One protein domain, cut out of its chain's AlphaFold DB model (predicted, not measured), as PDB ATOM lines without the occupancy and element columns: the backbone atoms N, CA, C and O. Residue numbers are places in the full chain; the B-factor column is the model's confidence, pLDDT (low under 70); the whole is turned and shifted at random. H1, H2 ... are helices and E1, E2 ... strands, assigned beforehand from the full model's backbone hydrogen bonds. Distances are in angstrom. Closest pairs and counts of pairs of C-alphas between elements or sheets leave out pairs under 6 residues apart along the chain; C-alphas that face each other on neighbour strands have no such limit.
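This is residues 20 to 226 of the 228 residues of an uncharacterized protein of Cronobacter condimenti 1330 (UniProt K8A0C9). One large sheet of eleven strands, E1 to E11, curls round into a barrel-like wall that is not closed, since its edge strands E1 and E11 are not neighbours. The long hairpin E6 and E7 bends near its turn, and the short helix H1 and the link of residues 73 to 92 lie at opposite ends of the long axis. The printed part has 207 residues with one named helix and eleven named strands, along the chain E1 E2 E3 E4 E5 H1 E6 E7 E8 E9 E10 E11; the sheet has the strand order E1 to E11, is antiparallel throughout, and the class is mostly strand. The whole is compact, with a radius of gyration of the C-alphas of 18.1 A and spans of 58 by 43 by 36 A.

E1, residues 20 to 29, begins with C-alpha 20 at (85.789, 190.642, 168.603) and is 28.8 A long; E2, residues 32 to 41, is 29.8 A long. E3 is residues 52 to 59, E4 residues 65 to 72 and E5 residues 93 to 101, 25.2 A. H1 is residues 104 to 110, 9.9 A. E6, residues 117 to 132, is 38.6 A long, and E7, residues 137 to 152, is 40.9 A long. E8 is residues 157 to 165, 27.4 A; E9 is residues 179 to 186 and E10 residues 193 to 199. E11, residues 219 to 224, ends with C-alpha 224 at (85.103, 187.718, 157.633).

E1 to E5 form a meander, each strand the antiparallel neighbour of the one before, and E6 to E11 form a second. E1 and E2 are a hairpin at 171 degrees, with N 22 and O 38 2.9 A apart. In E4 and E5, N 67 and O 97 are 2.8 A apart. E5 and E6 are antiparallel neighbours at 166 degrees, with N 96 and O 124 2.9 A apart. E6 bends by 86 degrees at residue 129 and E7 by 74 degrees at residue 140; N 123 and O 146 are 2.8 A apart. E7 and E8 stand at 145 degrees, with N 149 and O 161 2.9 A apart. In E10 and E11, N 196 and O 221 are 3.0 A apart. The sheet is twisted, and across it the curl is 166 degrees. E1 and E6, for instance, are apart. H1 only grazes the sheet, with its residues 107 to 110; the closest C-alphas of H1 and E6 are those of Glu 107 and Ile 118, 7.3 A apart. In H1, 2 of 3 O i to N i+4 pairs are within hydrogen-bond range.

The two C-alphas farthest apart are those of Gly 82 and Pro 105, 59.6 A. The printed part has no cut. The links E4 to E5, E8 to E9 and E10 to E11 are long. The mean pLDDT of the printed part is 91.4; residues 44 to 48 and 210 to 211 are under 70.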
ATOM      1  N   VAL A  20      85.611 191.752 169.539       92.56
ATOM      2  CA  VAL A  20      85.789 190.642 168.603       92.56
ATOM      3  C   VAL A  20      84.648 189.661 168.826       92.56
ATOM      4  O   VAL A  20      84.338 189.313 169.966       92.56
ATOM      5  N   ASN A  21      84.020 189.232 167.735       94.31
ATOM      6  CA  ASN A  21      82.927 188.273 167.774       94.31
ATOM      7  C   ASN A  21      83.311 187.023 166.980       94.31
ATOM      8  O   ASN A  21      83.860 187.138 165.885       94.31
ATOM      9  N   LEU A  22      82.979 185.851 167.514       95.12
ATOM     10  CA  LEU A  22      83.055 184.576 166.806       95.12
ATOM     11  C   LEU A  22      81.641 184.013 166.695       95.12
ATOM     12  O   LEU A  22      81.034 183.662 167.706       95.12
ATOM     13  N   SER A  23      81.122 183.946 165.471       95.31
ATOM     14  CA  SER A  23      79.771 183.464 165.185       95.31
ATOM     15  C   SER A  23      79.814 182.099 164.510       95.31
ATOM     16  O   SER A  23      80.534 181.911 163.534       95.31
ATOM     17  N   LEU A  24      78.997 181.173 165.003       94.94
ATOM     18  CA  LEU A  24      78.754 179.866 164.407       94.94
ATOM     19  C   LEU A  24      77.264 179.741 164.100       94.94
ATOM     20  O   LEU A  24      76.427 179.972 164.973       94.94
ATOM     21  N   GLN A  25      76.941 179.352 162.869       93.62
ATOM     22  CA  GLN A  25      75.583 179.024 162.456       93.62
ATOM     23  C   GLN A  25      75.527 177.581 161.970       93.62
ATOM     24  O   GLN A  25      76.321 177.168 161.129       93.62
ATOM     25  N   TYR A  26      74.559 176.840 162.490       94.81
ATOM     26  CA  TYR A  26      74.225 175.494 162.069       94.81
ATOM     27  C   TYR A  26      72.829 175.498 161.449       94.81
ATOM     28  O   TYR A  26      71.877 175.915 162.106       94.81
ATOM     29  N   SER A  27      72.709 175.031 160.206       93.94
ATOM     30  CA  SER A  27      71.435 174.951 159.484       93.94
ATOM     31  C   SER A  27      71.160 173.502 159.068       93.94
ATOM     32  O   SER A  27      71.634 173.079 158.013       93.94
ATOM     33  N   PRO A  28      70.447 172.706 159.892       90.75
ATOM     34  CA  PRO A  28      70.274 171.271 159.645       90.75
ATOM     35  C   PRO A  28      69.387 170.967 158.436       90.75
ATOM     36  O   PRO A  28      69.559 169.938 157.788       90.75
ATOM     37  N   TRP A  29      68.416 171.834 158.146       91.62
ATOM     38  CA  TRP A  29      67.475 171.635 157.053       91.62
ATOM     39  C   TRP A  29      66.880 172.961 156.587       91.62
ATOM     40  O   TRP A  29      66.283 173.688 157.381       91.62
ATOM     41  N   SER A  30      66.988 173.239 155.284       92.75
ATOM     42  CA  SER A  30      66.381 174.412 154.648       92.75
ATOM     43  C   SER A  30      66.732 175.711 155.402       92.75
ATOM     44  O   SER A  30      67.909 176.042 155.529       92.75
ATOM     45  N   PHE A  31      65.728 176.427 155.912       94.94
ATOM     46  CA  PHE A  31      65.870 177.684 156.647       94.94
ATOM     47  C   PHE A  31      65.782 177.525 158.171       94.94
ATOM     48  O   PHE A  31      65.713 178.525 158.890       94.94
ATOM     49  N   LEU A  32      65.785 176.287 158.684       97.31
ATOM     50  CA  LEU A  32      66.013 176.053 160.106       97.31
ATOM     51  C   LEU A  32      67.461 176.367 160.442       97.31
ATOM     52  O   LEU A  32      68.375 175.916 159.750       97.31
ATOM     53  N   PHE A  33      67.664 177.085 161.539       97.31
ATOM     54  CA  PHE A  33      68.993 177.421 162.011       97.31
ATOM     55  C   PHE A  33      69.080 177.446 163.536       97.31
ATOM     56  O   PHE A  33      68.103 177.690 164.247       97.31
ATOM     57  N   ALA A  34      70.301 177.258 164.020       97.81
ATOM     58  CA  ALA A  34      70.751 177.649 165.340       97.81
ATOM     59  C   ALA A  34      72.041 178.459 165.178       97.81
ATOM     60  O   ALA A  34      72.960 178.055 164.469       97.81
ATOM     61  N   ASN A  35      72.105 179.619 165.815       96.88
ATOM     62  CA  ASN A  35      73.251 180.513 165.788       96.88
ATOM     63  C   ASN A  35      73.703 180.826 167.209       96.88
ATOM     64  O   ASN A  35      72.887 181.107 168.092       96.88
ATOM     65  N   ILE A  36      75.015 180.846 167.396       97.25
ATOM     66  CA  ILE A  36      75.654 181.346 168.600       97.25
ATOM     67  C   ILE A  36      76.774 182.306 168.216       97.25
ATOM     68  O   ILE A  36      77.521 182.075 167.269       97.25
ATOM     69  N   THR A  37      76.884 183.406 168.948       96.38
ATOM     70  CA  THR A  37      77.934 184.405 168.777       96.38
ATOM     71  C   THR A  37      78.617 184.643 170.111       96.38
ATOM     72  O   THR A  37      78.011 185.209 171.023       96.38
ATOM     73  N   MET A  38      79.874 184.218 170.211       95.06
ATOM     74  CA  MET A  38      80.783 184.562 171.303       95.06
ATOM     75  C   MET A  38      81.290 185.985 171.108       95.06
ATOM     76  O   MET A  38      81.513 186.414 169.974       95.06
ATOM     77  N   ARG A  39      81.481 186.715 172.201       92.00
ATOM     78  CA  ARG A  39      81.858 188.126 172.199       92.00
ATOM     79  C   ARG A  39      82.966 188.353 173.213       92.00
ATOM     80  O   ARG A  39      82.828 187.985 174.372       92.00
ATOM     81  N   ALA A  40      84.033 189.015 172.791       89.38
ATOM     82  CA  ALA A  40      85.126 189.412 173.666       89.38
ATOM     83  C   ALA A  40      85.434 190.903 173.466       89.38
ATOM     84  O   ALA A  40      85.675 191.324 172.329       89.38
ATOM     85  N   PRO A  41      85.423 191.732 174.524       86.62
ATOM     86  CA  PRO A  41      85.885 193.110 174.417       86.62
ATOM     87  C   PRO A  41      87.397 193.136 174.147       86.62
ATOM     88  O   PRO A  41      88.166 192.424 174.785       86.62
ATOM     89  N   VAL A  42      87.829 193.970 173.201       85.31
ATOM     90  CA  VAL A  42      89.255 194.183 172.882       85.31
ATOM     91  C   VAL A  42      89.925 195.035 173.960       85.31
ATOM     92  O   VAL A  42      91.111 194.882 174.243       85.31
ATOM     93  N   ARG A  43      89.163 195.956 174.557       75.88
ATOM     94  CA  ARG A  43      89.575 196.850 175.646       75.88
ATOM     95  C   ARG A  43      88.427 196.987 176.642       75.88
ATOM     96  O   ARG A  43      87.276 196.814 176.259       75.88
ATOM     97  N   ASP A  44      88.752 197.337 177.884       66.12
ATOM     98  CA  ASP A  44      87.792 197.666 178.945       66.12
ATOM     99  C   ASP A  44      86.740 196.576 179.219       66.12
ATOM    100  O   ASP A  44      85.563 196.702 178.880       66.12
ATOM    101  N   LEU A  45      87.165 195.514 179.910       63.78
ATOM    102  CA  LEU A  45      86.264 194.493 180.447       63.78
ATOM    103  C   LEU A  45      85.215 195.141 181.365       63.78
ATOM    104  O   LEU A  45      85.532 195.634 182.448       63.78
ATOM    105  N   SER A  46      83.955 195.123 180.937       65.88
ATOM    106  CA  SER A  46      82.816 195.523 181.759       65.88
ATOM    107  C   SER A  46      82.088 194.285 182.266       65.88
ATOM    108  O   SER A  46      81.787 193.377 181.491       65.88
ATOM    109  N   ARG A  47      81.719 194.287 183.552       61.25
ATOM    110  CA  ARG A  47      80.886 193.236 184.166       61.25
ATOM    111  C   ARG A  47      79.488 193.109 183.550       61.25
ATOM    112  O   ARG A  47      78.788 192.153 183.842       61.25
ATOM    113  N   TYR A  48      79.077 194.101 182.761       64.88
ATOM    114  CA  TYR A  48      77.783 194.145 182.077       64.88
ATOM    115  C   TYR A  48      77.868 193.682 180.618       64.88
ATOM    116  O   TYR A  48      76.907 193.813 179.860       64.88
ATOM    117  N   THR A  49      79.037 193.214 180.178       75.19
ATOM    118  CA  THR A  49      79.207 192.693 178.821       75.19
ATOM    119  C   THR A  49      78.783 191.236 178.822       75.19
ATOM    120  O   THR A  49      79.376 190.444 179.541       75.19
ATOM    121  N   SER A  50      77.780 190.881 178.018       85.62
ATOM    122  CA  SER A  50      77.454 189.472 177.810       85.62
ATOM    123  C   SER A  50      78.556 188.774 177.012       85.62
ATOM    124  O   SER A  50      79.002 189.302 175.983       85.62
ATOM    125  N   ASP A  51      78.934 187.578 177.452       91.62
ATOM    126  CA  ASP A  51      79.933 186.728 176.800       91.62
ATOM    127  C   ASP A  51      79.407 186.161 175.482       91.62
ATOM    128  O   ASP A  51      80.161 185.940 174.535       91.62
ATOM    129  N   PHE A  52      78.095 185.918 175.396       94.69
ATOM    130  CA  PHE A  52      77.501 185.349 174.197       94.69
ATOM    131  C   PHE A  52      76.075 185.808 173.906       94.69
ATOM    132  O   PHE A  52      75.383 186.451 174.699       94.69
ATOM    133  N   ARG A  53      75.652 185.492 172.688       95.75
ATOM    134  CA  ARG A  53      74.315 185.690 172.138       95.75
ATOM    135  C   ARG A  53      73.928 184.439 171.380       95.75
ATOM    136  O   ARG A  53      74.792 183.829 170.756       95.75
ATOM    137  N   TYR A  54      72.657 184.073 171.406       97.50
ATOM    138  CA  TYR A  54      72.184 182.918 170.654       97.50
ATOM    139  C   TYR A  54      70.780 183.145 170.113       97.50
ATOM    140  O   TYR A  54      70.000 183.937 170.645       97.50
ATOM    141  N   SER A  55      70.481 182.462 169.020       98.06
ATOM    142  CA  SER A  55      69.173 182.480 168.374       98.06
ATOM    143  C   SER A  55      68.954 181.178 167.626       98.06
ATOM    144  O   SER A  55      69.916 180.518 167.239       98.06
ATOM    145  N   PHE A  56      67.706 180.791 167.441       98.19
ATOM    146  CA  PHE A  56      67.343 179.623 166.652       98.19
ATOM    147  C   PHE A  56      65.906 179.752 166.167       98.19
ATOM    148  O   PHE A  56      65.102 180.493 166.738       98.19
ATOM    149  N   GLY A  57      65.571 179.011 165.122       97.94
ATOM    150  CA  GLY A  57      64.225 178.992 164.571       97.94
ATOM    151  C   GLY A  57      64.229 178.740 163.076       97.94
ATOM    152  O   GLY A  57      65.168 178.157 162.541       97.94
ATOM    153  N   TYR A  58      63.166 179.187 162.422       97.81
ATOM    154  CA  TYR A  58      62.993 179.133 160.976       97.81
ATOM    155  C   TYR A  58      63.020 180.557 160.416       97.81
ATOM    156  O   TYR A  58      62.179 181.374 160.801       97.81
ATOM    157  N   ASP A  59      63.967 180.864 159.528       95.94
ATOM    158  CA  ASP A  59      64.106 182.193 158.919       95.94
ATOM    159  C   ASP A  59      64.389 182.114 157.417       95.94
ATOM    160  O   ASP A  59      65.534 182.096 156.965       95.94
ATOM    161  N   ASP A  60      63.315 182.061 156.632       94.00
ATOM    162  CA  ASP A  60      63.393 182.151 155.179       94.00
ATOM    163  C   ASP A  60      63.490 183.622 154.751       94.00
ATOM    164  O   ASP A  60      62.658 184.449 155.128       94.00
ATOM    165  N   TRP A  61      64.533 183.973 153.999       87.81
ATOM    166  CA  TRP A  61      64.809 185.347 153.580       87.81
ATOM    167  C   TRP A  61      64.024 185.775 152.334       87.81
ATOM    168  O   TRP A  61      63.996 186.967 152.021       87.81
ATOM    169  N   HIS A  62      63.397 184.835 151.621       91.81
ATOM    170  CA  HIS A  62      62.649 185.128 150.402       91.81
ATOM    171  C   HIS A  62      61.332 185.857 150.698       91.81
ATOM    172  O   HIS A  62      60.772 185.784 151.791       91.81
ATOM    173  N   ALA A  63      60.804 186.552 149.691       92.88
ATOM    174  CA  ALA A  63      59.485 187.166 149.778       92.88
ATOM    175  C   ALA A  63      58.362 186.115 149.801       92.88
ATOM    176  O   ALA A  63      58.465 185.062 149.175       92.88
ATOM    177  N   ASN A  64      57.256 186.466 150.455       94.62
ATOM    178  CA  ASN A  64      56.067 185.641 150.684       94.62
ATOM    179  C   ASN A  64      56.325 184.413 151.561       94.62
ATOM    180  O   ASN A  64      55.788 183.333 151.322       94.62
ATOM    181  N   THR A  65      57.152 184.588 152.589       96.94
ATOM    182  CA  THR A  65      57.540 183.526 153.520       96.94
ATOM    183  C   THR A  65      57.347 183.972 154.963       96.94
ATOM    184  O   THR A  65      57.306 185.168 155.271       96.94
ATOM    185  N   PHE A  66      57.203 182.999 155.860       96.75
ATOM    186  CA  PHE A  66      57.102 183.233 157.296       96.75
ATOM    187  C   PHE A  66      58.417 182.893 157.988       96.75
ATOM    188  O   PHE A  66      59.126 181.971 157.592       96.75
ATOM    189  N   SER A  67      58.706 183.606 159.068       97.19
ATOM    190  CA  SER A  67      59.796 183.301 159.988       97.19
ATOM    191  C   SER A  67      59.281 183.241 161.418       97.19
ATOM    192  O   SER A  67      58.461 184.071 161.817       97.19
ATOM    193  N   LEU A  68      59.795 182.285 162.186       98.31
ATOM    194  CA  LEU A  68      59.574 182.156 163.622       98.31
ATOM    195  C   LEU A  68      60.929 181.941 164.288       98.31
ATOM    196  O   LEU A  68      61.542 180.885 164.131       98.31
ATOM    197  N   VAL A  69      61.399 182.953 165.009       98.50
ATOM    198  CA  VAL A  69      62.762 183.007 165.542       98.50
ATOM    199  C   VAL A  69      62.733 183.332 167.022       98.50
ATOM    200  O   VAL A  69      62.142 184.327 167.433       98.50
ATOM    201  N   TYR A  70      63.419 182.527 167.824       98.56
ATOM    202  CA  TYR A  70      63.786 182.887 169.185       98.56
ATOM    203  C   TYR A  70      65.184 183.517 169.183       98.56
ATOM    204  O   TYR A  70      66.122 182.950 168.622       98.56
ATOM    205  N   SER A  71      65.338 184.656 169.857       97.69
ATOM    206  CA  SER A  71      66.616 185.359 170.003       97.69
ATOM    207  C   SER A  71      66.838 185.801 171.443       97.69
ATOM    208  O   SER A  71      65.984 186.456 172.042       97.69
ATOM    209  N   ASN A  72      68.019 185.512 171.987       96.75
ATOM    210  CA  ASN A  72      68.422 185.949 173.315       96.75
ATOM    211  C   ASN A  72      69.746 186.716 173.257       96.75
ATOM    212  O   ASN A  72      70.828 186.163 173.038       96.75
ATOM    213  N   TYR A  73      69.629 188.025 173.476       91.06
ATOM    214  CA  TYR A  73      70.745 188.970 173.519       91.06
ATOM    215  C   TYR A  73      70.966 189.560 174.916       91.06
ATOM    216  O   TYR A  73      71.615 190.600 175.034       91.06
ATOM    217  N   GLY A  74      70.395 188.920 175.941       88.00
ATOM    218  CA  GLY A  74      70.462 189.357 177.329       88.00
ATOM    219  C   GLY A  74      71.816 189.098 177.991       88.00
ATOM    220  O   GLY A  74      72.839 188.895 177.333       88.00
ATOM    221  N   ASP A  75      71.799 189.112 179.322       87.88
ATOM    222  CA  ASP A  75      72.976 188.973 180.183       87.88
ATOM    223  C   ASP A  75      73.448 187.510 180.273       87.88
ATOM    224  O   ASP A  75      73.232 186.817 181.267       87.88
ATOM    225  N   ASN A  76      74.022 187.016 179.175       92.69
ATOM    226  CA  ASN A  76      74.501 185.642 179.048       92.69
ATOM    227  C   ASN A  76      76.002 185.546 179.352       92.69
ATOM    228  O   ASN A  76      76.791 186.266 178.740       92.69
ATOM    229  N   HIS A  77      76.385 184.619 180.229       91.50
ATOM    230  CA  HIS A  77      77.755 184.438 180.725       91.50
ATOM    231  C   HIS A  77      78.188 182.977 180.649       91.50
ATOM    232  O   HIS A  77      77.442 182.073 181.036       91.50
ATOM    233  N   ILE A  78      79.410 182.730 180.181       89.81
ATOM    234  CA  ILE A  78      79.995 181.383 180.140       89.81
ATOM    235  C   ILE A  78      80.351 180.944 181.560       89.81
ATOM    236  O   ILE A  78      80.089 179.803 181.919       89.81
ATOM    237  N   TRP A  79      80.878 181.854 182.382       87.31
ATOM    238  CA  TRP A  79      81.336 181.557 183.743       87.31
ATOM    239  C   TRP A  79      80.737 182.538 184.762       87.31
ATOM    240  O   TRP A  79      81.422 183.452 185.227       87.31
ATOM    241  N   PRO A  80      79.444 182.393 185.106       85.25
ATOM    242  CA  PRO A  80      78.801 183.251 186.091       85.25
ATOM    243  C   PRO A  80      79.380 183.023 187.498       85.25
ATOM    244  O   PRO A  80      79.773 181.916 187.860       85.25
ATOM    245  N   SER A  81      79.404 184.073 188.324       81.50
ATOM    246  CA  SER A  81      79.812 183.978 189.731       81.50
ATOM    247  C   SER A  81      78.632 183.675 190.662       81.50
ATOM    248  O   SER A  81      77.533 184.220 190.510       81.50
ATOM    249  N   GLY A  82      78.869 182.828 191.671       83.44
ATOM    250  CA  GLY A  82      77.860 182.429 192.657       83.44
ATOM    251  C   GLY A  82      76.727 181.595 192.047       83.44
ATOM    252  O   GLY A  82      76.958 180.779 191.164       83.44
ATOM    253  N   ASN A  83      75.489 181.826 192.494       82.25
ATOM    254  CA  ASN A  83      74.297 181.091 192.036       82.25
ATOM    255  C   ASN A  83      73.643 181.693 190.774       82.25
ATOM    256  O   ASN A  83      72.458 181.467 190.512       82.25
ATOM    257  N   LYS A  84      74.366 182.522 190.015       84.75
ATOM    258  CA  LYS A  84      73.830 183.155 188.805       84.75
ATOM    259  C   LYS A  84      73.734 182.142 187.662       84.75
ATOM    260  O   LYS A  84      74.607 181.301 187.488       84.75
ATOM    261  N   ARG A  85      72.668 182.245 186.865       88.19
ATOM    262  CA  ARG A  85      72.473 181.411 185.670       88.19
ATOM    263  C   ARG A  85      73.393 181.870 184.537       88.19
ATOM    264  O   ARG A  85      73.679 183.057 184.422       88.19
ATOM    265  N   HIS A  86      73.771 180.937 183.666       90.06
ATOM    266  CA  HIS A  86      74.499 181.235 182.425       90.06
ATOM    267  C   HIS A  86      73.660 182.039 181.428       90.06
ATOM    268  O   HIS A  86      74.182 182.847 180.671       90.06
ATOM    269  N   THR A  87      72.354 181.788 181.402       93.31
ATOM    270  CA  THR A  87      71.398 182.469 180.533       93.31
ATOM    271  C   THR A  87      70.029 182.489 181.198       93.31
ATOM    272  O   THR A  87      69.693 181.607 181.994       93.31
ATOM    273  N   TYR A  88      69.231 183.492 180.851       93.88
ATOM    274  CA  TYR A  88      67.828 183.597 181.229       93.88
ATOM    275  C   TYR A  88      66.988 183.406 179.970       93.88
ATOM    276  O   TYR A  88      66.737 184.360 179.233       93.88
ATOM    277  N   PHE A  89      66.607 182.159 179.689       94.75
ATOM    278  CA  PHE A  89      65.860 181.797 178.481       94.75
ATOM    279  C   PHE A  89      64.527 182.552 178.387       94.75
ATOM    280  O   PHE A  89      64.114 183.026 177.336       94.75
ATOM    281  N   GLU A  90      63.885 182.764 179.528       94.88
ATOM    282  CA  GLU A  90      62.639 183.510 179.639       94.88
ATOM    283  C   GLU A  90      62.773 185.009 179.322       94.88
ATOM    284  O   GLU A  90      61.761 185.695 179.212       94.88
ATOM    285  N   GLN A  91      64.002 185.514 179.157       95.12
ATOM    286  CA  GLN A  91      64.290 186.883 178.721       95.12
ATOM    287  C   GLN A  91      64.628 186.999 177.228       95.12
ATOM    288  O   GLN A  91      64.939 188.090 176.744       95.12
ATOM    289  N   GLY A  92      64.573 185.892 176.482       96.69
ATOM    290  CA  GLY A  92      64.645 185.915 175.024       96.69
ATOM    291  C   GLY A  92      63.324 186.348 174.387       96.69
ATOM    292  O   GLY A  92      62.253 186.199 174.971       96.69
ATOM    293  N   GLY A  93      63.402 186.893 173.175       97.88
ATOM    294  CA  GLY A  93      62.237 187.273 172.382       97.88
ATOM    295  C   GLY A  93      61.899 186.220 171.337       97.88
ATOM    296  O   GLY A  93      62.781 185.771 170.609       97.88
ATOM    297  N   ILE A  94      60.620 185.869 171.230       98.56
ATOM    298  CA  ILE A  94      60.064 185.040 170.158       98.56
ATOM    299  C   ILE A  94      59.449 185.980 169.130       98.56
ATOM    300  O   ILE A  94      58.511 186.708 169.443       98.56
ATOM    301  N   THR A  95      59.978 185.971 167.913       98.56
ATOM    302  CA  THR A  95      59.548 186.832 166.813       98.56
ATOM    303  C   THR A  95      58.903 186.004 165.718       98.56
ATOM    304  O   THR A  95      59.562 185.157 165.119       98.56
ATOM    305  N   ALA A  96      57.635 186.280 165.432       98.56
ATOM    306  CA  ALA A  96      56.942 185.801 164.247       98.56
ATOM    307  C   ALA A  96      56.877 186.939 163.225       98.56
ATOM    308  O   ALA A  96      56.470 188.047 163.567       98.56
ATOM    309  N   ALA A  97      57.271 186.700 161.979       98.19
ATOM    310  CA  ALA A  97      57.216 187.719 160.935       98.19
ATOM    311  C   ALA A  97      56.849 187.118 159.580       98.19
ATOM    312  O   ALA A  97      57.147 185.958 159.299       98.19
ATOM    313  N   TYR A  98      56.218 187.932 158.742       98.25
ATOM    314  CA  TYR A  98      55.924 187.629 157.351       98.25
ATOM    315  C   TYR A  98      56.700 188.584 156.454       98.25
ATOM    316  O   TYR A  98      56.648 189.804 156.647       98.25
ATOM    317  N   LYS A  99      57.411 188.031 155.475       97.50
ATOM    318  CA  LYS A  99      58.177 188.784 154.482       97.50
ATOM    319  C   LYS A  99      57.386 188.875 153.188       97.50
ATOM    320  O   LYS A  99      56.793 187.894 152.756       97.50
ATOM    321  N   PHE A 100      57.396 190.028 152.538       96.06
ATOM    322  CA  PHE A 100      56.635 190.290 151.321       96.06
ATOM    323  C   PHE A 100      57.377 191.248 150.387       96.06
ATOM    324  O   PHE A 100      58.174 192.087 150.816       96.06
ATOM    325  N   SER A 101      57.094 191.129 149.094       93.25
ATOM    326  CA  SER A 101      57.510 192.117 148.098       93.25
ATOM    327  C   SER A 101      56.549 193.298 148.104       93.25
ATOM    328  O   SER A 101      55.349 193.138 148.339       93.25
ATOM    329  N   LEU A 102      57.062 194.489 147.803       90.06
ATOM    330  CA  LEU A 102      56.196 195.642 147.589       90.06
ATOM    331  C   LEU A 102      55.303 195.428 146.356       90.06
ATOM    332  O   LEU A 102      55.709 194.756 145.406       90.06
ATOM    333  N   PRO A 103      54.095 196.016 146.321       87.88
ATOM    334  CA  PRO A 103      53.278 196.009 145.115       87.88
ATOM    335  C   PRO A 103      54.061 196.574 143.920       87.88
ATOM    336  O   PRO A 103      54.691 197.625 144.043       87.88
ATOM    337  N   LYS A 104      53.968 195.925 142.748       86.62
ATOM    338  CA  LYS A 104      54.721 196.297 141.527       86.62
ATOM    339  C   LYS A 104      54.711 197.798 141.192       86.62
ATOM    340  O   LYS A 104      55.751 198.293 140.759       86.62
ATOM    341  N   PRO A 105      53.592 198.540 141.346       87.00
ATOM    342  CA  PRO A 105      53.599 199.977 141.099       87.00
ATOM    343  C   PRO A 105      54.564 200.723 142.020       87.00
ATOM    344  O   PRO A 105      55.309 201.561 141.539       87.00
ATOM    345  N   LEU A 106      54.605 200.396 143.311       85.69
ATOM    346  CA  LEU A 106      55.501 201.040 144.272       85.69
ATOM    347  C   LEU A 106      56.948 200.573 144.078       85.69
ATOM    348  O   LEU A 106      57.865 201.386 144.045       85.69
ATOM    349  N   GLU A 107      57.135 199.270 143.880       85.06
ATOM    350  CA  GLU A 107      58.446 198.657 143.669       85.06
ATOM    351  C   GLU A 107      59.195 199.302 142.493       85.06
ATOM    352  O   GLU A 107      60.345 199.702 142.641       85.06
ATOM    353  N   ARG A 108      58.530 199.507 141.348       82.75
ATOM    354  CA  ARG A 108      59.151 200.116 140.156       82.75
ATOM    355  C   ARG A 108      59.666 201.540 140.366       82.75
ATOM    356  O   ARG A 108      60.598 201.924 139.677       82.75
ATOM    357  N   HIS A 109      59.058 202.312 141.266       84.81
ATOM    358  CA  HIS A 109      59.497 203.682 141.556       84.81
ATOM    359  C   HIS A 109      60.621 203.727 142.595       84.81
ATOM    360  O   HIS A 109      61.333 204.723 142.681       84.81
ATOM    361  N   LEU A 110      60.765 202.669 143.396       85.88
ATOM    362  CA  LEU A 110      61.783 202.578 144.440       85.88
ATOM    363  C   LEU A 110      63.047 201.850 143.972       85.88
ATOM    364  O   LEU A 110      64.121 202.117 144.503       85.88
ATOM    365  N   LEU A 111      62.936 200.938 143.002       85.56
ATOM    366  CA  LEU A 111      64.082 200.245 142.422       85.56
ATOM    367  C   LEU A 111      64.885 201.186 141.521       85.56
ATOM    368  O   LEU A 111      64.408 201.642 140.484       85.56
ATOM    369  N   ILE A 112      66.132 201.432 141.917       83.81
ATOM    370  CA  ILE A 112      67.069 202.313 141.216       83.81
ATOM    371  C   ILE A 112      67.673 201.592 140.008       83.81
ATOM    372  O   ILE A 112      67.711 202.154 138.915       83.81
ATOM    373  N   ASN A 113      68.127 200.343 140.174       83.06
ATOM    374  CA  ASN A 113      68.754 199.573 139.100       83.06
ATOM    375  C   ASN A 113      68.005 198.279 138.781       83.06
ATOM    376  O   ASN A 113      67.378 197.637 139.625       83.06
ATOM    377  N   LYS A 114      68.155 197.827 137.533       80.62
ATOM    378  CA  LYS A 114      67.673 196.513 137.103       80.62
ATOM    379  C   LYS A 114      68.444 195.404 137.832       80.62
ATOM    380  O   LYS A 114      69.650 195.248 137.635       80.62
ATOM    381  N   GLY A 115      67.723 194.589 138.598       81.69
ATOM    382  CA  GLY A 115      68.282 193.491 139.394       81.69
ATOM    383  C   GLY A 115      68.492 193.831 140.870       81.69
ATOM    384  O   GLY A 115      68.934 192.960 141.614       81.69
ATOM    385  N   ASP A 116      68.159 195.053 141.288       89.06
ATOM    386  CA  ASP A 116      68.008 195.370 142.703       89.06
ATOM    387  C   ASP A 116      66.745 194.691 143.260       89.06
ATOM    388  O   ASP A 116      65.824 194.351 142.509       89.06
ATOM    389  N   SER A 117      66.695 194.482 144.574       89.44
ATOM    390  CA  SER A 117      65.533 193.892 145.248       89.44
ATOM    391  C   SER A 117      65.146 194.669 146.498       89.44
ATOM    392  O   SER A 117      66.007 195.176 147.221       89.44
ATOM    393  N   ILE A 118      63.838 194.741 146.755       93.19
ATOM    394  CA  ILE A 118      63.273 195.271 147.996       93.19
ATOM    395  C   ILE A 118      62.385 194.199 148.609       93.19
ATOM    396  O   ILE A 118      61.392 193.783 148.011       93.19
ATOM    397  N   ILE A 119      62.731 193.778 149.822       94.62
ATOM    398  CA  ILE A 119      61.925 192.846 150.611       94.62
ATOM    399  C   ILE A 119      61.533 193.550 151.897       94.62
ATOM    400  O   ILE A 119      62.386 194.065 152.623       94.62
ATOM    401  N   CYS A 120      60.236 193.572 152.171       96.56
ATOM    402  CA  CYS A 120      59.676 194.121 153.391       96.56
ATOM    403  C   CYS A 120      59.199 193.007 154.314       96.56
ATOM    404  O   CYS A 120      59.004 191.869 153.895       96.56
ATOM    405  N   GLN A 121      59.031 193.332 155.586       97.31
ATOM    406  CA  GLN A 121      58.521 192.423 156.594       97.31
ATOM    407  C   GLN A 121      57.622 193.159 157.573       97.31
ATOM    408  O   GLN A 121      57.849 194.332 157.871       97.31
ATOM    409  N   ALA A 122      56.638 192.441 158.094       98.25
ATOM    410  CA  ALA A 122      55.850 192.834 159.249       98.25
ATOM    411  C   ALA A 122      55.855 191.674 160.240       98.25
ATOM    412  O   ALA A 122      55.798 190.509 159.840       98.25
ATOM    413  N   GLY A 123      55.957 191.973 161.524       98.12
ATOM    414  CA  GLY A 123      56.096 190.943 162.534       98.12
ATOM    415  C   GLY A 123      55.738 191.400 163.930       98.12
ATOM    416  O   GLY A 123      55.401 192.555 164.185       98.12
ATOM    417  N   TYR A 124      55.829 190.441 164.832       98.56
ATOM    418  CA  TYR A 124      55.490 190.561 166.229       98.56
ATOM    419  C   TYR A 124      56.518 189.810 167.066       98.56
ATOM    420  O   TYR A 124      56.797 188.639 166.808       98.56
ATOM    421  N   THR A 125      57.053 190.477 168.078       98.50
ATOM    422  CA  THR A 125      57.953 189.907 169.072       98.50
ATOM    423  C   THR A 125      57.262 189.875 170.429       98.50
ATOM    424  O   THR A 125      56.822 190.907 170.939       98.50
ATOM    425  N   TRP A 126      57.237 188.695 171.043       98.38
ATOM    426  CA  TRP A 126      56.842 188.491 172.433       98.38
ATOM    427  C   TRP A 126      58.064 188.146 173.281       98.38
ATOM    428  O   TRP A 126      58.843 187.257 172.935       98.38
ATOM    429  N   VAL A 127      58.233 188.851 174.397       98.00
ATOM    430  CA  VAL A 127      59.293 188.613 175.380       98.00
ATOM    431  C   VAL A 127      58.629 188.210 176.703       98.00
ATOM    432  O   VAL A 127      57.967 189.053 177.324       98.00
ATOM    433  N   PRO A 128      58.787 186.953 177.164       97.50
ATOM    434  CA  PRO A 128      58.084 186.457 178.345       97.50
ATOM    435  C   PRO A 128      58.427 187.238 179.612       97.50
ATOM    436  O   PRO A 128      57.532 187.563 180.392       97.50
ATOM    437  N   ARG A 129      59.708 187.571 179.816       96.69
ATOM    438  CA  ARG A 129      60.195 188.382 180.936       96.69
ATOM    439  C   ARG A 129      61.222 189.404 180.478       96.69
ATOM    440  O   ARG A 129      62.076 189.107 179.658       96.69
ATOM    441  N   TYR A 130      61.181 190.604 181.033       94.25
ATOM    442  CA  TYR A 130      62.129 191.659 180.683       94.25
ATOM    443  C   TYR A 130      62.465 192.510 181.903       94.25
ATOM    444  O   TYR A 130      61.650 192.653 182.813       94.25
ATOM    445  N   TYR A 131      63.674 193.066 181.925       91.69
ATOM    446  CA  TYR A 131      64.049 194.062 182.919       91.69
ATOM    447  C   TYR A 131      63.410 195.410 182.580       91.69
ATOM    448  O   TYR A 131      63.542 195.898 181.454       91.69
ATOM    449  N   ASP A 132      62.725 195.977 183.564       92.62
ATOM    450  CA  ASP A 132      62.076 197.276 183.501       92.62
ATOM    451  C   ASP A 132      62.834 198.273 184.378       92.62
ATOM    452  O   ASP A 132      62.955 198.072 185.589       92.62
ATOM    453  N   LEU A 133      63.358 199.333 183.761       89.94
ATOM    454  CA  LEU A 133      64.164 200.341 184.443       89.94
ATOM    455  C   LEU A 133      63.330 201.159 185.435       89.94
ATOM    456  O   LEU A 133      63.795 201.411 186.542       89.94
ATOM    457  N   ASP A 134      62.101 201.525 185.062       89.94
ATOM    458  CA  ASP A 134      61.235 202.397 185.864       89.94
ATOM    459  C   ASP A 134      60.865 201.757 187.208       89.94
ATOM    460  O   ASP A 134      60.889 202.417 188.246       89.94
ATOM    461  N   SER A 135      60.562 200.456 187.212       92.94
ATOM    462  CA  SER A 135      60.319 199.699 188.449       92.94
ATOM    463  C   SER A 135      61.542 198.986 189.012       92.94
ATOM    464  O   SER A 135      61.441 198.367 190.072       92.94
ATOM    465  N   ASN A 136      62.685 199.058 188.326       92.25
ATOM    466  CA  ASN A 136      63.911 198.333 188.661       92.25
ATOM    467  C   ASN A 136      63.661 196.834 188.947       92.25
ATOM    468  O   ASN A 136      64.209 196.255 189.886       92.25
ATOM    469  N   ALA A 137      62.787 196.206 188.157       93.19
ATOM    470  CA  ALA A 137      62.294 194.854 188.406       93.19
ATOM    471  C   ALA A 137      62.117 194.057 187.111       93.19
ATOM    472  O   ALA A 137      62.046 194.605 186.012       93.19
ATOM    473  N   ILE A 138      62.018 192.731 187.240       93.44
ATOM    474  CA  ILE A 138      61.653 191.870 186.113       93.44
ATOM    475  C   ILE A 138      60.134 191.879 185.942       93.44
ATOM    476  O   ILE A 138      59.408 191.334 186.775       93.44
ATOM    477  N   ARG A 139      59.674 192.439 184.825       96.19
ATOM    478  CA  ARG A 139      58.282 192.398 184.369       96.19
ATOM    479  C   ARG A 139      58.073 191.283 183.348       96.19
ATOM    480  O   ARG A 139      59.005 190.549 183.015       96.19
ATOM    481  N   SER A 140      56.834 191.113 182.894       96.75
ATOM    482  CA  SER A 140      56.439 190.025 181.996       96.75
ATOM    483  C   SER A 140      55.634 190.509 180.796       96.75
ATOM    484  O   SER A 140      55.103 191.617 180.814       96.75
ATOM    485  N   ASN A 141      55.544 189.652 179.776       97.19
ATOM    486  CA  ASN A 141      54.679 189.819 178.608       97.19
ATOM    487  C   ASN A 141      54.895 191.136 177.868       97.19
ATOM    488  O   ASN A 141      53.960 191.905 177.634       97.19
ATOM    489  N   LYS A 142      56.150 191.382 177.489       97.44
ATOM    490  CA  LYS A 142      56.468 192.505 176.623       97.44
ATOM    491  C   LYS A 142      56.152 192.170 175.176       97.44
ATOM    492  O   LYS A 142      56.555 191.122 174.676       97.44
ATOM    493  N   ASN A 143      55.481 193.101 174.514       98.06
ATOM    494  CA  ASN A 143      54.958 192.936 173.168       98.06
ATOM    495  C   ASN A 143      55.516 194.042 172.275       98.06
ATOM    496  O   ASN A 143      55.523 195.214 172.652       98.06
ATOM    497  N   VAL A 144      56.003 193.672 171.095       98.19
ATOM    498  CA  VAL A 144      56.570 194.610 170.122       98.19
ATOM    499  C   VAL A 144      56.062 194.230 168.743       98.19
ATOM    500  O   VAL A 144      56.219 193.093 168.318       98.19
ATOM    501  N   VAL A 145      55.474 195.174 168.028       98.38
ATOM    502  CA  VAL A 145      55.179 195.030 166.601       98.38
ATOM    503  C   VAL A 145      56.328 195.654 165.829       98.38
ATOM    504  O   VAL A 145      56.848 196.698 166.218       98.38
ATOM    505  N   LEU A 146      56.740 195.027 164.737       97.94
ATOM    506  CA  LEU A 146      57.826 195.522 163.905       97.94
ATOM    507  C   LEU A 146      57.446 195.509 162.433       97.94
ATOM    508  O   LEU A 146      56.684 194.658 161.976       97.94
ATOM    509  N   GLY A 147      58.008 196.448 161.685       98.00
ATOM    510  CA  GLY A 147      57.837 196.529 160.243       98.00
ATOM    511  C   GLY A 147      59.058 197.158 159.602       98.00
ATOM    512  O   GLY A 147      59.566 198.155 160.096       98.00
ATOM    513  N   GLY A 148      59.574 196.589 158.523       96.75
ATOM    514  CA  GLY A 148      60.805 197.088 157.921       96.75
ATOM    515  C   GLY A 148      60.997 196.640 156.490       96.75
ATOM    516  O   GLY A 148      60.349 195.701 156.048       96.75
ATOM    517  N   CYS A 149      61.906 197.298 155.782       95.81
ATOM    518  CA  CYS A 149      62.288 196.932 154.425       95.81
ATOM    519  C   CYS A 149      63.808 196.904 154.286       95.81
ATOM    520  O   CYS A 149      64.528 197.719 154.872       95.81
ATOM    521  N   GLY A 150      64.289 195.949 153.498       95.00
ATOM    522  CA  GLY A 150      65.666 195.843 153.053       95.00
ATOM    523  C   GLY A 150      65.750 196.043 151.551       95.00
ATOM    524  O   GLY A 150      65.092 195.331 150.800       95.00
ATOM    525  N   TYR A 151      66.575 196.994 151.137       93.50
ATOM    526  CA  TYR A 151      67.009 197.192 149.765       93.50
ATOM    527  C   TYR A 151      68.360 196.505 149.573       93.50
ATOM    528  O   TYR A 151      69.300 196.763 150.331       93.50
ATOM    529  N   THR A 152      68.488 195.658 148.559       91.06
ATOM    530  CA  THR A 152      69.761 195.045 148.167       91.06
ATOM    531  C   THR A 152      70.074 195.402 146.727       91.06
ATOM    532  O   THR A 152      69.328 195.061 145.808       91.06
ATOM    533  N   TYR A 153      71.198 196.088 146.552       87.62
ATOM    534  CA  TYR A 153      71.754 196.415 145.253       87.62
ATOM    535  C   TYR A 153      72.348 195.164 144.616       87.62
ATOM    536  O   TYR A 153      72.930 194.315 145.302       87.62
ATOM    537  N   LYS A 154      72.304 195.096 143.288       81.56
ATOM    538  CA  LYS A 154      72.948 194.022 142.519       81.56
ATOM    539  C   LYS A 154      74.434 193.841 142.872       81.56
ATOM    540  O   LYS A 154      74.939 192.725 142.831       81.56
ATOM    541  N   GLN A 155      75.130 194.916 143.242       84.31
ATOM    542  CA  GLN A 155      76.548 194.927 143.628       84.31
ATOM    543  C   GLN A 155      76.792 194.599 145.117       84.31
ATOM    544  O   GLN A 155      77.796 195.028 145.676       84.31
ATOM    545  N   HIS A 156      75.887 193.866 145.773       88.12
ATOM    546  CA  HIS A 156      76.000 193.423 147.175       88.12
ATOM    547  C   HIS A 156      75.980 194.530 148.241       88.12
ATOM    548  O   HIS A 156      76.173 194.248 149.426       88.12
ATOM    549  N   TYR A 157      75.702 195.776 147.855       93.44
ATOM    550  CA  TYR A 157      75.369 196.813 148.823       93.44
ATOM    551  C   TYR A 157      73.954 196.605 149.349       93.44
ATOM    552  O   TYR A 157      73.081 196.091 148.648       93.44
ATOM    553  N   PHE A 158      73.696 197.044 150.571       94.69
ATOM    554  CA  PHE A 158      72.359 197.003 151.137       94.69
ATOM    555  C   PHE A 158      72.068 198.219 152.005       94.69
ATOM    556  O   PHE A 158      72.972 198.836 152.569       94.69
ATOM    557  N   VAL A 159      70.778 198.508 152.147       96.25
ATOM    558  CA  VAL A 159      70.215 199.414 153.149       96.25
ATOM    559  C   VAL A 159      69.016 198.712 153.768       96.25
ATOM    560  O   VAL A 159      68.196 198.141 153.057       96.25
ATOM    561  N   ARG A 160      68.900 198.720 155.091       96.50
ATOM    562  CA  ARG A 160      67.776 198.142 155.830       96.50
ATOM    563  C   ARG A 160      67.285 199.151 156.848       96.50
ATOM    564  O   ARG A 160      68.091 199.797 157.511       96.50
ATOM    565  N   ALA A 161      65.973 199.239 156.996       97.25
ATOM    566  CA  ALA A 161      65.328 200.020 158.039       97.25
ATOM    567  C   ALA A 161      64.181 199.205 158.637       97.25
ATOM    568  O   ALA A 161      63.454 198.529 157.911       97.25
ATOM    569  N   THR A 162      64.032 199.239 159.956       97.56
ATOM    570  CA  THR A 162      62.933 198.587 160.681       97.56
ATOM    571  C   THR A 162      62.383 199.557 161.707       97.56
ATOM    572  O   THR A 162      63.147 200.150 162.450       97.56
ATOM    573  N   ALA A 163      61.073 199.724 161.739       97.75
ATOM    574  CA  ALA A 163      60.319 200.426 162.759       97.75
ATOM    575  C   ALA A 163      59.824 199.438 163.819       97.75
ATOM    576  O   ALA A 163      59.510 198.286 163.506       97.75
ATOM    577  N   PHE A 164      59.718 199.912 165.054       97.00
ATOM    578  CA  PHE A 164      59.214 199.179 166.204       97.00
ATOM    579  C   PHE A 164      58.101 199.984 166.864       97.00
ATOM    580  O   PHE A 164      58.249 201.174 167.136       97.00
ATOM    581  N   TRP A 165      56.996 199.315 167.156       96.44
ATOM    582  CA  TRP A 165      55.876 199.861 167.900       96.44
ATOM    583  C   TRP A 165      55.637 199.014 169.148       96.44
ATOM    584  O   TRP A 165      55.598 197.785 169.083       96.44
ATOM    585  N   TYR A 166      55.481 199.681 170.287       95.75
ATOM    586  CA  TYR A 166      55.208 199.065 171.581       95.75
ATOM    587  C   TYR A 166      53.737 199.348 171.906       95.75
ATOM    588  O   TYR A 166      53.426 200.494 172.240       95.75
ATOM    589  N   PRO A 167      52.825 198.361 171.777       95.88
ATOM    590  CA  PRO A 167      51.397 198.576 172.017       95.88
ATOM    591  C   PRO A 167      51.111 199.137 173.411       95.88
ATOM    592  O   PRO A 167      50.258 200.004 173.575       95.88
ATOM    593  N   ASP A 168      51.874 198.670 174.396       95.06
ATOM    594  CA  ASP A 168      51.992 199.302 175.700       95.06
ATOM    595  C   ASP A 168      53.304 200.096 175.741       95.06
ATOM    596  O   ASP A 168      54.398 199.533 175.855       95.06
ATOM    597  N   SER A 169      53.194 201.423 175.647       91.75
ATOM    598  CA  SER A 169      54.346 202.327 175.634       91.75
ATOM    599  C   SER A 169      55.175 202.264 176.919       91.75
ATOM    600  O   SER A 169      56.359 202.586 176.881       91.75
ATOM    601  N   SER A 170      54.598 201.827 178.048       92.44
ATOM    602  CA  SER A 170      55.341 201.660 179.306       92.44
ATOM    603  C   SER A 170      56.358 200.516 179.243       92.44
ATOM    604  O   SER A 170      57.298 200.466 180.030       92.44
ATOM    605  N   GLN A 171      56.227 199.607 178.273       94.38
ATOM    606  CA  GLN A 171      57.170 198.504 178.087       94.38
ATOM    607  C   GLN A 171      58.440 198.934 177.342       94.38
ATOM    608  O   GLN A 171      59.431 198.186 177.318       94.38
ATOM    609  N   GLN A 172      58.438 200.110 176.709       93.38
ATOM    610  CA  GLN A 172      59.567 200.607 175.935       93.38
ATOM    611  C   GLN A 172      60.679 201.128 176.853       93.38
ATOM    612  O   GLN A 172      60.562 202.180 177.471       93.38
ATOM    613  N   GLN A 173      61.811 200.423 176.883       90.12
ATOM    614  CA  GLN A 173      62.970 200.852 177.665       90.12
ATOM    615  C   GLN A 173      63.798 201.902 176.903       90.12
ATOM    616  O   GLN A 173      63.719 201.981 175.669       90.12
ATOM    617  N   PRO A 174      64.667 202.677 177.580       88.50
ATOM    618  CA  PRO A 174      65.507 203.681 176.922       88.50
ATOM    619  C   PRO A 174      66.391 203.132 175.793       88.50
ATOM    620  O   PRO A 174      66.651 203.841 174.830       88.50
ATOM    621  N   TRP A 175      66.815 201.867 175.876       86.88
ATOM    622  CA  TRP A 175      67.604 201.180 174.841       86.88
ATOM    623  C   TRP A 175      66.760 200.504 173.752       86.88
ATOM    624  O   TRP A 175      67.304 199.962 172.795       86.88
ATOM    625  N   ASN A 176      65.433 200.498 173.881       90.44
ATOM    626  CA  ASN A 176      64.535 199.948 172.876       90.44
ATOM    627  C   ASN A 176      64.149 201.035 171.881       90.44
ATOM    628  O   ASN A 176      63.260 201.833 172.168       90.44
ATOM    629  N   GLY A 177      64.847 201.095 170.746       92.00
ATOM    630  CA  GLY A 177      64.608 202.075 169.687       92.00
ATOM    631  C   GLY A 177      63.194 202.024 169.101       92.00
ATOM    632  O   GLY A 177      62.549 200.974 169.109       92.00
ATOM    633  N   ASP A 178      62.750 203.163 168.575       95.06
ATOM    634  CA  ASP A 178      61.578 203.267 167.694       95.06
ATOM    635  C   ASP A 178      61.899 202.736 166.293       95.06
ATOM    636  O   ASP A 178      61.016 202.304 165.561       95.06
ATOM    637  N   TYR A 179      63.175 202.758 165.898       95.38
ATOM    638  CA  TYR A 179      63.619 202.219 164.620       95.38
ATOM    639  C   TYR A 179      65.082 201.764 164.643       95.38
ATOM    640  O   TYR A 179      65.920 202.294 165.361       95.38
ATOM    641  N   SER A 180      65.445 200.806 163.809       96.19
ATOM    642  CA  SER A 180      66.834 200.469 163.522       96.19
ATOM    643  C   SER A 180      67.117 200.686 162.050       96.19
ATOM    644  O   SER A 180      66.221 200.649 161.202       96.19
ATOM    645  N   TYR A 181      68.383 200.927 161.740       96.56
ATOM    646  CA  TYR A 181      68.826 201.012 160.360       96.56
ATOM    647  C   TYR A 181      70.243 200.475 160.221       96.56
ATOM    648  O   TYR A 181      71.066 200.556 161.137       96.56
ATOM    649  N   SER A 182      70.525 199.902 159.062       97.19
ATOM    650  CA  SER A 182      71.847 199.411 158.710       97.19
ATOM    651  C   SER A 182      72.094 199.561 157.223       97.19
ATOM    652  O   SER A 182      71.169 199.590 156.415       97.19
ATOM    653  N   PHE A 183      73.357 199.685 156.859       97.25
ATOM    654  CA  PHE A 183      73.784 199.727 155.473       97.25
ATOM    655  C   PHE A 183      75.212 199.221 155.371       97.25
ATOM    656  O   PHE A 183      75.978 199.263 156.339       97.25
ATOM    657  N   GLY A 184      75.584 198.735 154.200       97.00
ATOM    658  CA  GLY A 184      76.914 198.190 154.010       97.00
ATOM    659  C   GLY A 184      77.057 197.397 152.734       97.00
ATOM    660  O   GLY A 184      76.214 197.462 151.844       97.00
ATOM    661  N   TYR A 185      78.142 196.643 152.684       95.75
ATOM    662  CA  TYR A 185      78.479 195.676 151.659       95.75
ATOM    663  C   TYR A 185      78.491 194.284 152.278       95.75
ATOM    664  O   TYR A 185      79.087 194.091 153.343       95.75
ATOM    665  N   ALA A 186      77.870 193.316 151.610       90.38
ATOM    666  CA  ALA A 186      77.731 191.973 152.141       90.38
ATOM    667  C   ALA A 186      78.318 190.888 151.224       90.38
ATOM    668  O   ALA A 186      77.684 190.419 150.278       90.38
ATOM    669  N   GLY A 187      79.538 190.451 151.537       86.06
ATOM    670  CA  GLY A 187      80.091 189.201 151.028       86.06
ATOM    671  C   GLY A 187      79.566 188.042 151.867       86.06
ATOM    672  O   GLY A 187      80.012 187.871 152.989       86.06
ATOM    673  N   TYR A 188      78.595 187.283 151.355       80.94
ATOM    674  CA  TYR A 188      77.950 186.162 152.064       80.94
ATOM    675  C   TYR A 188      78.621 184.800 151.819       80.94
ATOM    676  O   TYR A 188      78.099 183.764 152.225       80.94
ATOM    677  N   LYS A 189      79.733 184.773 151.076       88.38
ATOM    678  CA  LYS A 189      80.384 183.534 150.633       88.38
ATOM    679  C   LYS A 189      81.595 183.209 151.514       88.38
ATOM    680  O   LYS A 189      82.281 184.147 151.932       88.38
ATOM    681  N   PRO A 190      81.915 181.923 151.740       90.56
ATOM    682  CA  PRO A 190      83.172 181.534 152.375       90.56
ATOM    683  C   PRO A 190      84.370 182.222 151.704       90.56
ATOM    684  O   PRO A 190      84.428 182.332 150.479       90.56
ATOM    685  N   GLY A 191      85.296 182.740 152.509       92.50
ATOM    686  CA  GLY A 191      86.462 183.498 152.053       92.50
ATOM    687  C   GLY A 191      86.207 184.975 151.723       92.50
ATOM    688  O   GLY A 191      87.148 185.670 151.352       92.50
ATOM    689  N   THR A 192      84.977 185.486 151.860       93.88
ATOM    690  CA  THR A 192      84.656 186.900 151.583       93.88
ATOM    691  C   THR A 192      84.511 187.738 152.853       93.88
ATOM    692  O   THR A 192      84.441 187.210 153.964       93.88
ATOM    693  N   PHE A 193      84.481 189.064 152.696       94.44
ATOM    694  CA  PHE A 193      84.239 189.999 153.790       94.44
ATOM    695  C   PHE A 193      82.920 190.756 153.606       94.44
ATOM    696  O   PHE A 193      82.468 191.006 152.490       94.44
ATOM    697  N   SER A 194      82.329 191.164 154.723       96.06
ATOM    698  CA  SER A 194      81.264 192.161 154.777       96.06
ATOM    699  C   SER A 194      81.730 193.361 155.595       96.06
ATOM    700  O   SER A 194      82.407 193.203 156.611       96.06
ATOM    701  N   LEU A 195      81.352 194.557 155.159       97.00
ATOM    702  CA  LEU A 195      81.565 195.798 155.894       97.00
ATOM    703  C   LEU A 195      80.211 196.462 156.076       97.00
ATOM    704  O   LEU A 195      79.557 196.802 155.093       97.00
ATOM    705  N   GLN A 196      79.793 196.664 157.317       96.75
ATOM    706  CA  GLN A 196      78.483 197.238 157.596       96.75
ATOM    707  C   GLN A 196      78.513 198.226 158.748       96.75
ATOM    708  O   GLN A 196      79.267 198.069 159.708       96.75
ATOM    709  N   TYR A 197      77.635 199.214 158.661       97.50
ATOM    710  CA  TYR A 197      77.209 200.031 159.780       97.50
ATOM    711  C   TYR A 197      75.808 199.581 160.202       97.50
ATOM    712  O   TYR A 197      74.935 199.376 159.355       97.50
ATOM    713  N   ALA A 198      75.570 199.456 161.503       96.00
ATOM    714  CA  ALA A 198      74.243 199.187 162.037       96.00
ATOM    715  C   ALA A 198      73.979 199.983 163.311       96.00
ATOM    716  O   ALA A 198      74.829 200.063 164.199       96.00
ATOM    717  N   ASN A 199      72.771 200.528 163.422       94.81
ATOM    718  CA  ASN A 199      72.323 201.252 164.596       94.81
ATOM    719  C   ASN A 199      71.066 200.602 165.182       94.81
ATOM    720  O   ASN A 199      69.981 200.679 164.606       94.81
ATOM    721  N   TYR A 200      71.254 199.965 166.338       88.69
ATOM    722  CA  TYR A 200      70.209 199.330 167.147       88.69
ATOM    723  C   TYR A 200      70.057 200.007 168.519       88.69
ATOM    724  O   TYR A 200      69.549 199.400 169.459       88.69
ATOM    725  N   SER A 201      70.569 201.230 168.667       86.31
ATOM    726  CA  SER A 201      70.466 201.999 169.911       86.31
ATOM    727  C   SER A 201      69.024 202.466 170.173       86.31
ATOM    728  O   SER A 201      68.113 202.208 169.383       86.31
ATOM    729  N   GLY A 202      68.797 203.174 171.283       87.00
ATOM    730  CA  GLY A 202      67.512 203.780 171.628       87.00
ATOM    731  C   GLY A 202      67.168 204.984 170.755       87.00
ATOM    732  O   GLY A 202      67.037 206.097 171.256       87.00
ATOM    733  N   THR A 203      67.067 204.789 169.445       91.56
ATOM    734  CA  THR A 203      66.578 205.787 168.484       91.56
ATOM    735  C   THR A 203      65.132 206.164 168.799       91.56
ATOM    736  O   THR A 203      64.376 205.379 169.384       91.56
ATOM    737  N   ARG A 204      64.727 207.378 168.433       92.25
ATOM    738  CA  ARG A 204      63.383 207.889 168.711       92.25
ATOM    739  C   ARG A 204      62.846 208.683 167.541       92.25
ATOM    740  O   ARG A 204      63.608 209.406 166.898       92.25
ATOM    741  N   TYR A 205      61.548 208.572 167.282       89.56
ATOM    742  CA  TYR A 205      60.879 209.457 166.339       89.56
ATOM    743  C   TYR A 205      60.895 210.908 166.842       89.56
ATOM    744  O   TYR A 205      60.924 211.147 168.056       89.56
ATOM    745  N   PRO A 206      60.859 211.898 165.934       84.38
ATOM    746  CA  PRO A 206      60.652 213.288 166.322       84.38
ATOM    747  C   PRO A 206      59.413 213.431 167.221       84.38
ATOM    748  O   PRO A 206      58.338 212.951 166.875       84.38
ATOM    749  N   GLY A 207      59.566 214.078 168.380       78.94
ATOM    750  CA  GLY A 207      58.485 214.282 169.357       78.94
ATOM    751  C   GLY A 207      58.384 213.223 170.463       78.94
ATOM    752  O   GLY A 207      57.700 213.460 171.457       78.94
ATOM    753  N   HIS A 208      59.093 212.097 170.362       82.38
ATOM    754  CA  HIS A 208      59.216 211.142 171.470       82.38
ATOM    755  C   HIS A 208      60.289 211.592 172.479       82.38
ATOM    756  O   HIS A 208      61.234 212.304 172.126       82.38
ATOM    757  N   LYS A 209      60.166 211.164 173.750       76.94
ATOM    758  CA  LYS A 209      61.178 211.431 174.793       76.94
ATOM    759  C   LYS A 209      62.555 210.989 174.296       76.94
ATOM    760  O   LYS A 209      62.683 209.862 173.824       76.94
ATOM    761  N   SER A 210      63.563 211.857 174.415       69.44
ATOM    762  CA  SER A 210      64.891 211.624 173.838       69.44
ATOM    763  C   SER A 210      65.481 210.295 174.309       69.44
ATOM    764  O   SER A 210      65.684 210.089 175.506       69.44
ATOM    765  N   GLY A 211      65.770 209.410 173.364       66.56
ATOM    766  CA  GLY A 211      66.514 208.188 173.615       66.56
ATOM    767  C   GLY A 211      68.011 208.412 173.417       66.56
ATOM    768  O   GLY A 211      68.461 209.503 173.057       66.56
ATOM    769  N   ASN A 212      68.803 207.373 173.660       73.00
ATOM    770  CA  ASN A 212      70.259 207.436 173.537       73.00
ATOM    771  C   ASN A 212      70.768 207.159 172.110       73.00
ATOM    772  O   ASN A 212      71.974 207.036 171.919       73.00
ATOM    773  N   GLY A 213      69.882 207.043 171.117       76.81
ATOM    774  CA  GLY A 213      70.267 206.665 169.765       76.81
ATOM    775  C   GLY A 213      70.493 207.825 168.811       76.81
ATOM    776  O   GLY A 213      69.544 208.334 168.215       76.81
ATOM    777  N   LYS A 214      71.759 208.198 168.606       84.88
ATOM    778  CA  LYS A 214      72.203 209.043 167.488       84.88
ATOM    779  C   LYS A 214      73.086 208.209 166.558       84.88
ATOM    780  O   LYS A 214      73.308 207.014 166.755       84.88
ATOM    781  N   PHE A 215      73.581 208.835 165.493       88.12
ATOM    782  CA  PHE A 215      74.431 208.157 164.512       88.12
ATOM    783  C   PHE A 215      75.758 207.648 165.113       88.12
ATOM    784  O   PHE A 215      76.292 206.633 164.666       88.12
ATOM    785  N   ARG A 216      76.298 208.323 166.134       88.06
ATOM    786  CA  ARG A 216      77.601 207.976 166.729       88.06
ATOM    787  C   ARG A 216      77.549 206.727 167.610       88.06
ATOM    788  O   ARG A 216      78.584 206.130 167.867       88.06
ATOM    789  N   GLU A 217      76.357 206.328 168.030       88.56
ATOM    790  CA  GLU A 217      76.089 205.164 168.873       88.56
ATOM    791  C   GLU A 217      75.858 203.887 168.045       88.56
ATOM    792  O   GLU A 217      75.620 202.812 168.597       88.56
ATOM    793  N   GLY A 218      75.942 203.988 166.713       91.19
ATOM    794  CA  GLY A 218      75.966 202.831 165.827       91.19
ATOM    795  C   GLY A 218      77.293 202.072 165.875       91.19
ATOM    796  O   GLY A 218      78.309 202.546 166.376       91.19
ATOM    797  N   THR A 219      77.284 200.863 165.327       93.38
ATOM    798  CA  THR A 219      78.445 199.973 165.263       93.38
ATOM    799  C   THR A 219      78.895 199.810 163.820       93.38
ATOM    800  O   THR A 219      78.085 199.478 162.956       93.38
ATOM    801  N   VAL A 220      80.192 199.992 163.569       95.88
ATOM    802  CA  VAL A 220      80.843 199.569 162.323       95.88
ATOM    803  C   VAL A 220      81.419 198.173 162.539       95.88
ATOM    804  O   VAL A 220      82.098 197.924 163.533       95.88
ATOM    805  N   SER A 221      81.136 197.247 161.630       95.50
ATOM    806  CA  SER A 221      81.582 195.857 161.706       95.50
ATOM    807  C   SER A 221      82.272 195.446 160.415       95.50
ATOM    808  O   SER A 221      81.688 195.553 159.337       95.50
ATOM    809  N   LEU A 222      83.493 194.932 160.553       96.19
ATOM    810  CA  LEU A 222      84.165 194.134 159.537       96.19
ATOM    811  C   LEU A 222      83.950 192.662 159.892       96.19
ATOM    812  O   LEU A 222      84.297 192.235 160.992       96.19
ATOM    813  N   ILE A 223      83.349 191.907 158.980       95.50
ATOM    814  CA  ILE A 223      82.996 190.499 159.174       95.50
ATOM    815  C   ILE A 223      83.734 189.694 158.117       95.50
ATOM    816  O   ILE A 223      83.635 190.006 156.932       95.50
ATOM    817  N   TRP A 224      84.445 188.654 158.535       95.06
ATOM    818  CA  TRP A 224      85.103 187.718 157.633       95.06
ATOM    819  C   TRP A 224      84.406 186.361 157.704       95.06
ATOM    820  O   TRP A 224      84.233 185.803 158.788       95.06
ATOM    821  N   TYR A 225      83.996 185.847 156.547       92.81
ATOM    822  CA  TYR A 225      83.412 184.519 156.419       92.81
ATOM    823  C   TYR A 225      84.546 183.532 156.209       92.81
ATOM    824  O   TYR A 225      85.223 183.556 155.180       92.81
ATOM    825  N   LEU A 226      84.775 182.695 157.213       90.25
ATOM    826  CA  LEU A 226      85.897 181.772 157.216       90.25
ATOM    827  C   LEU A 226      85.769 180.753 156.061       90.25
ATOM    828  O   LEU A 226      84.659 180.314 155.754       90.25
TER     829      LEU A 226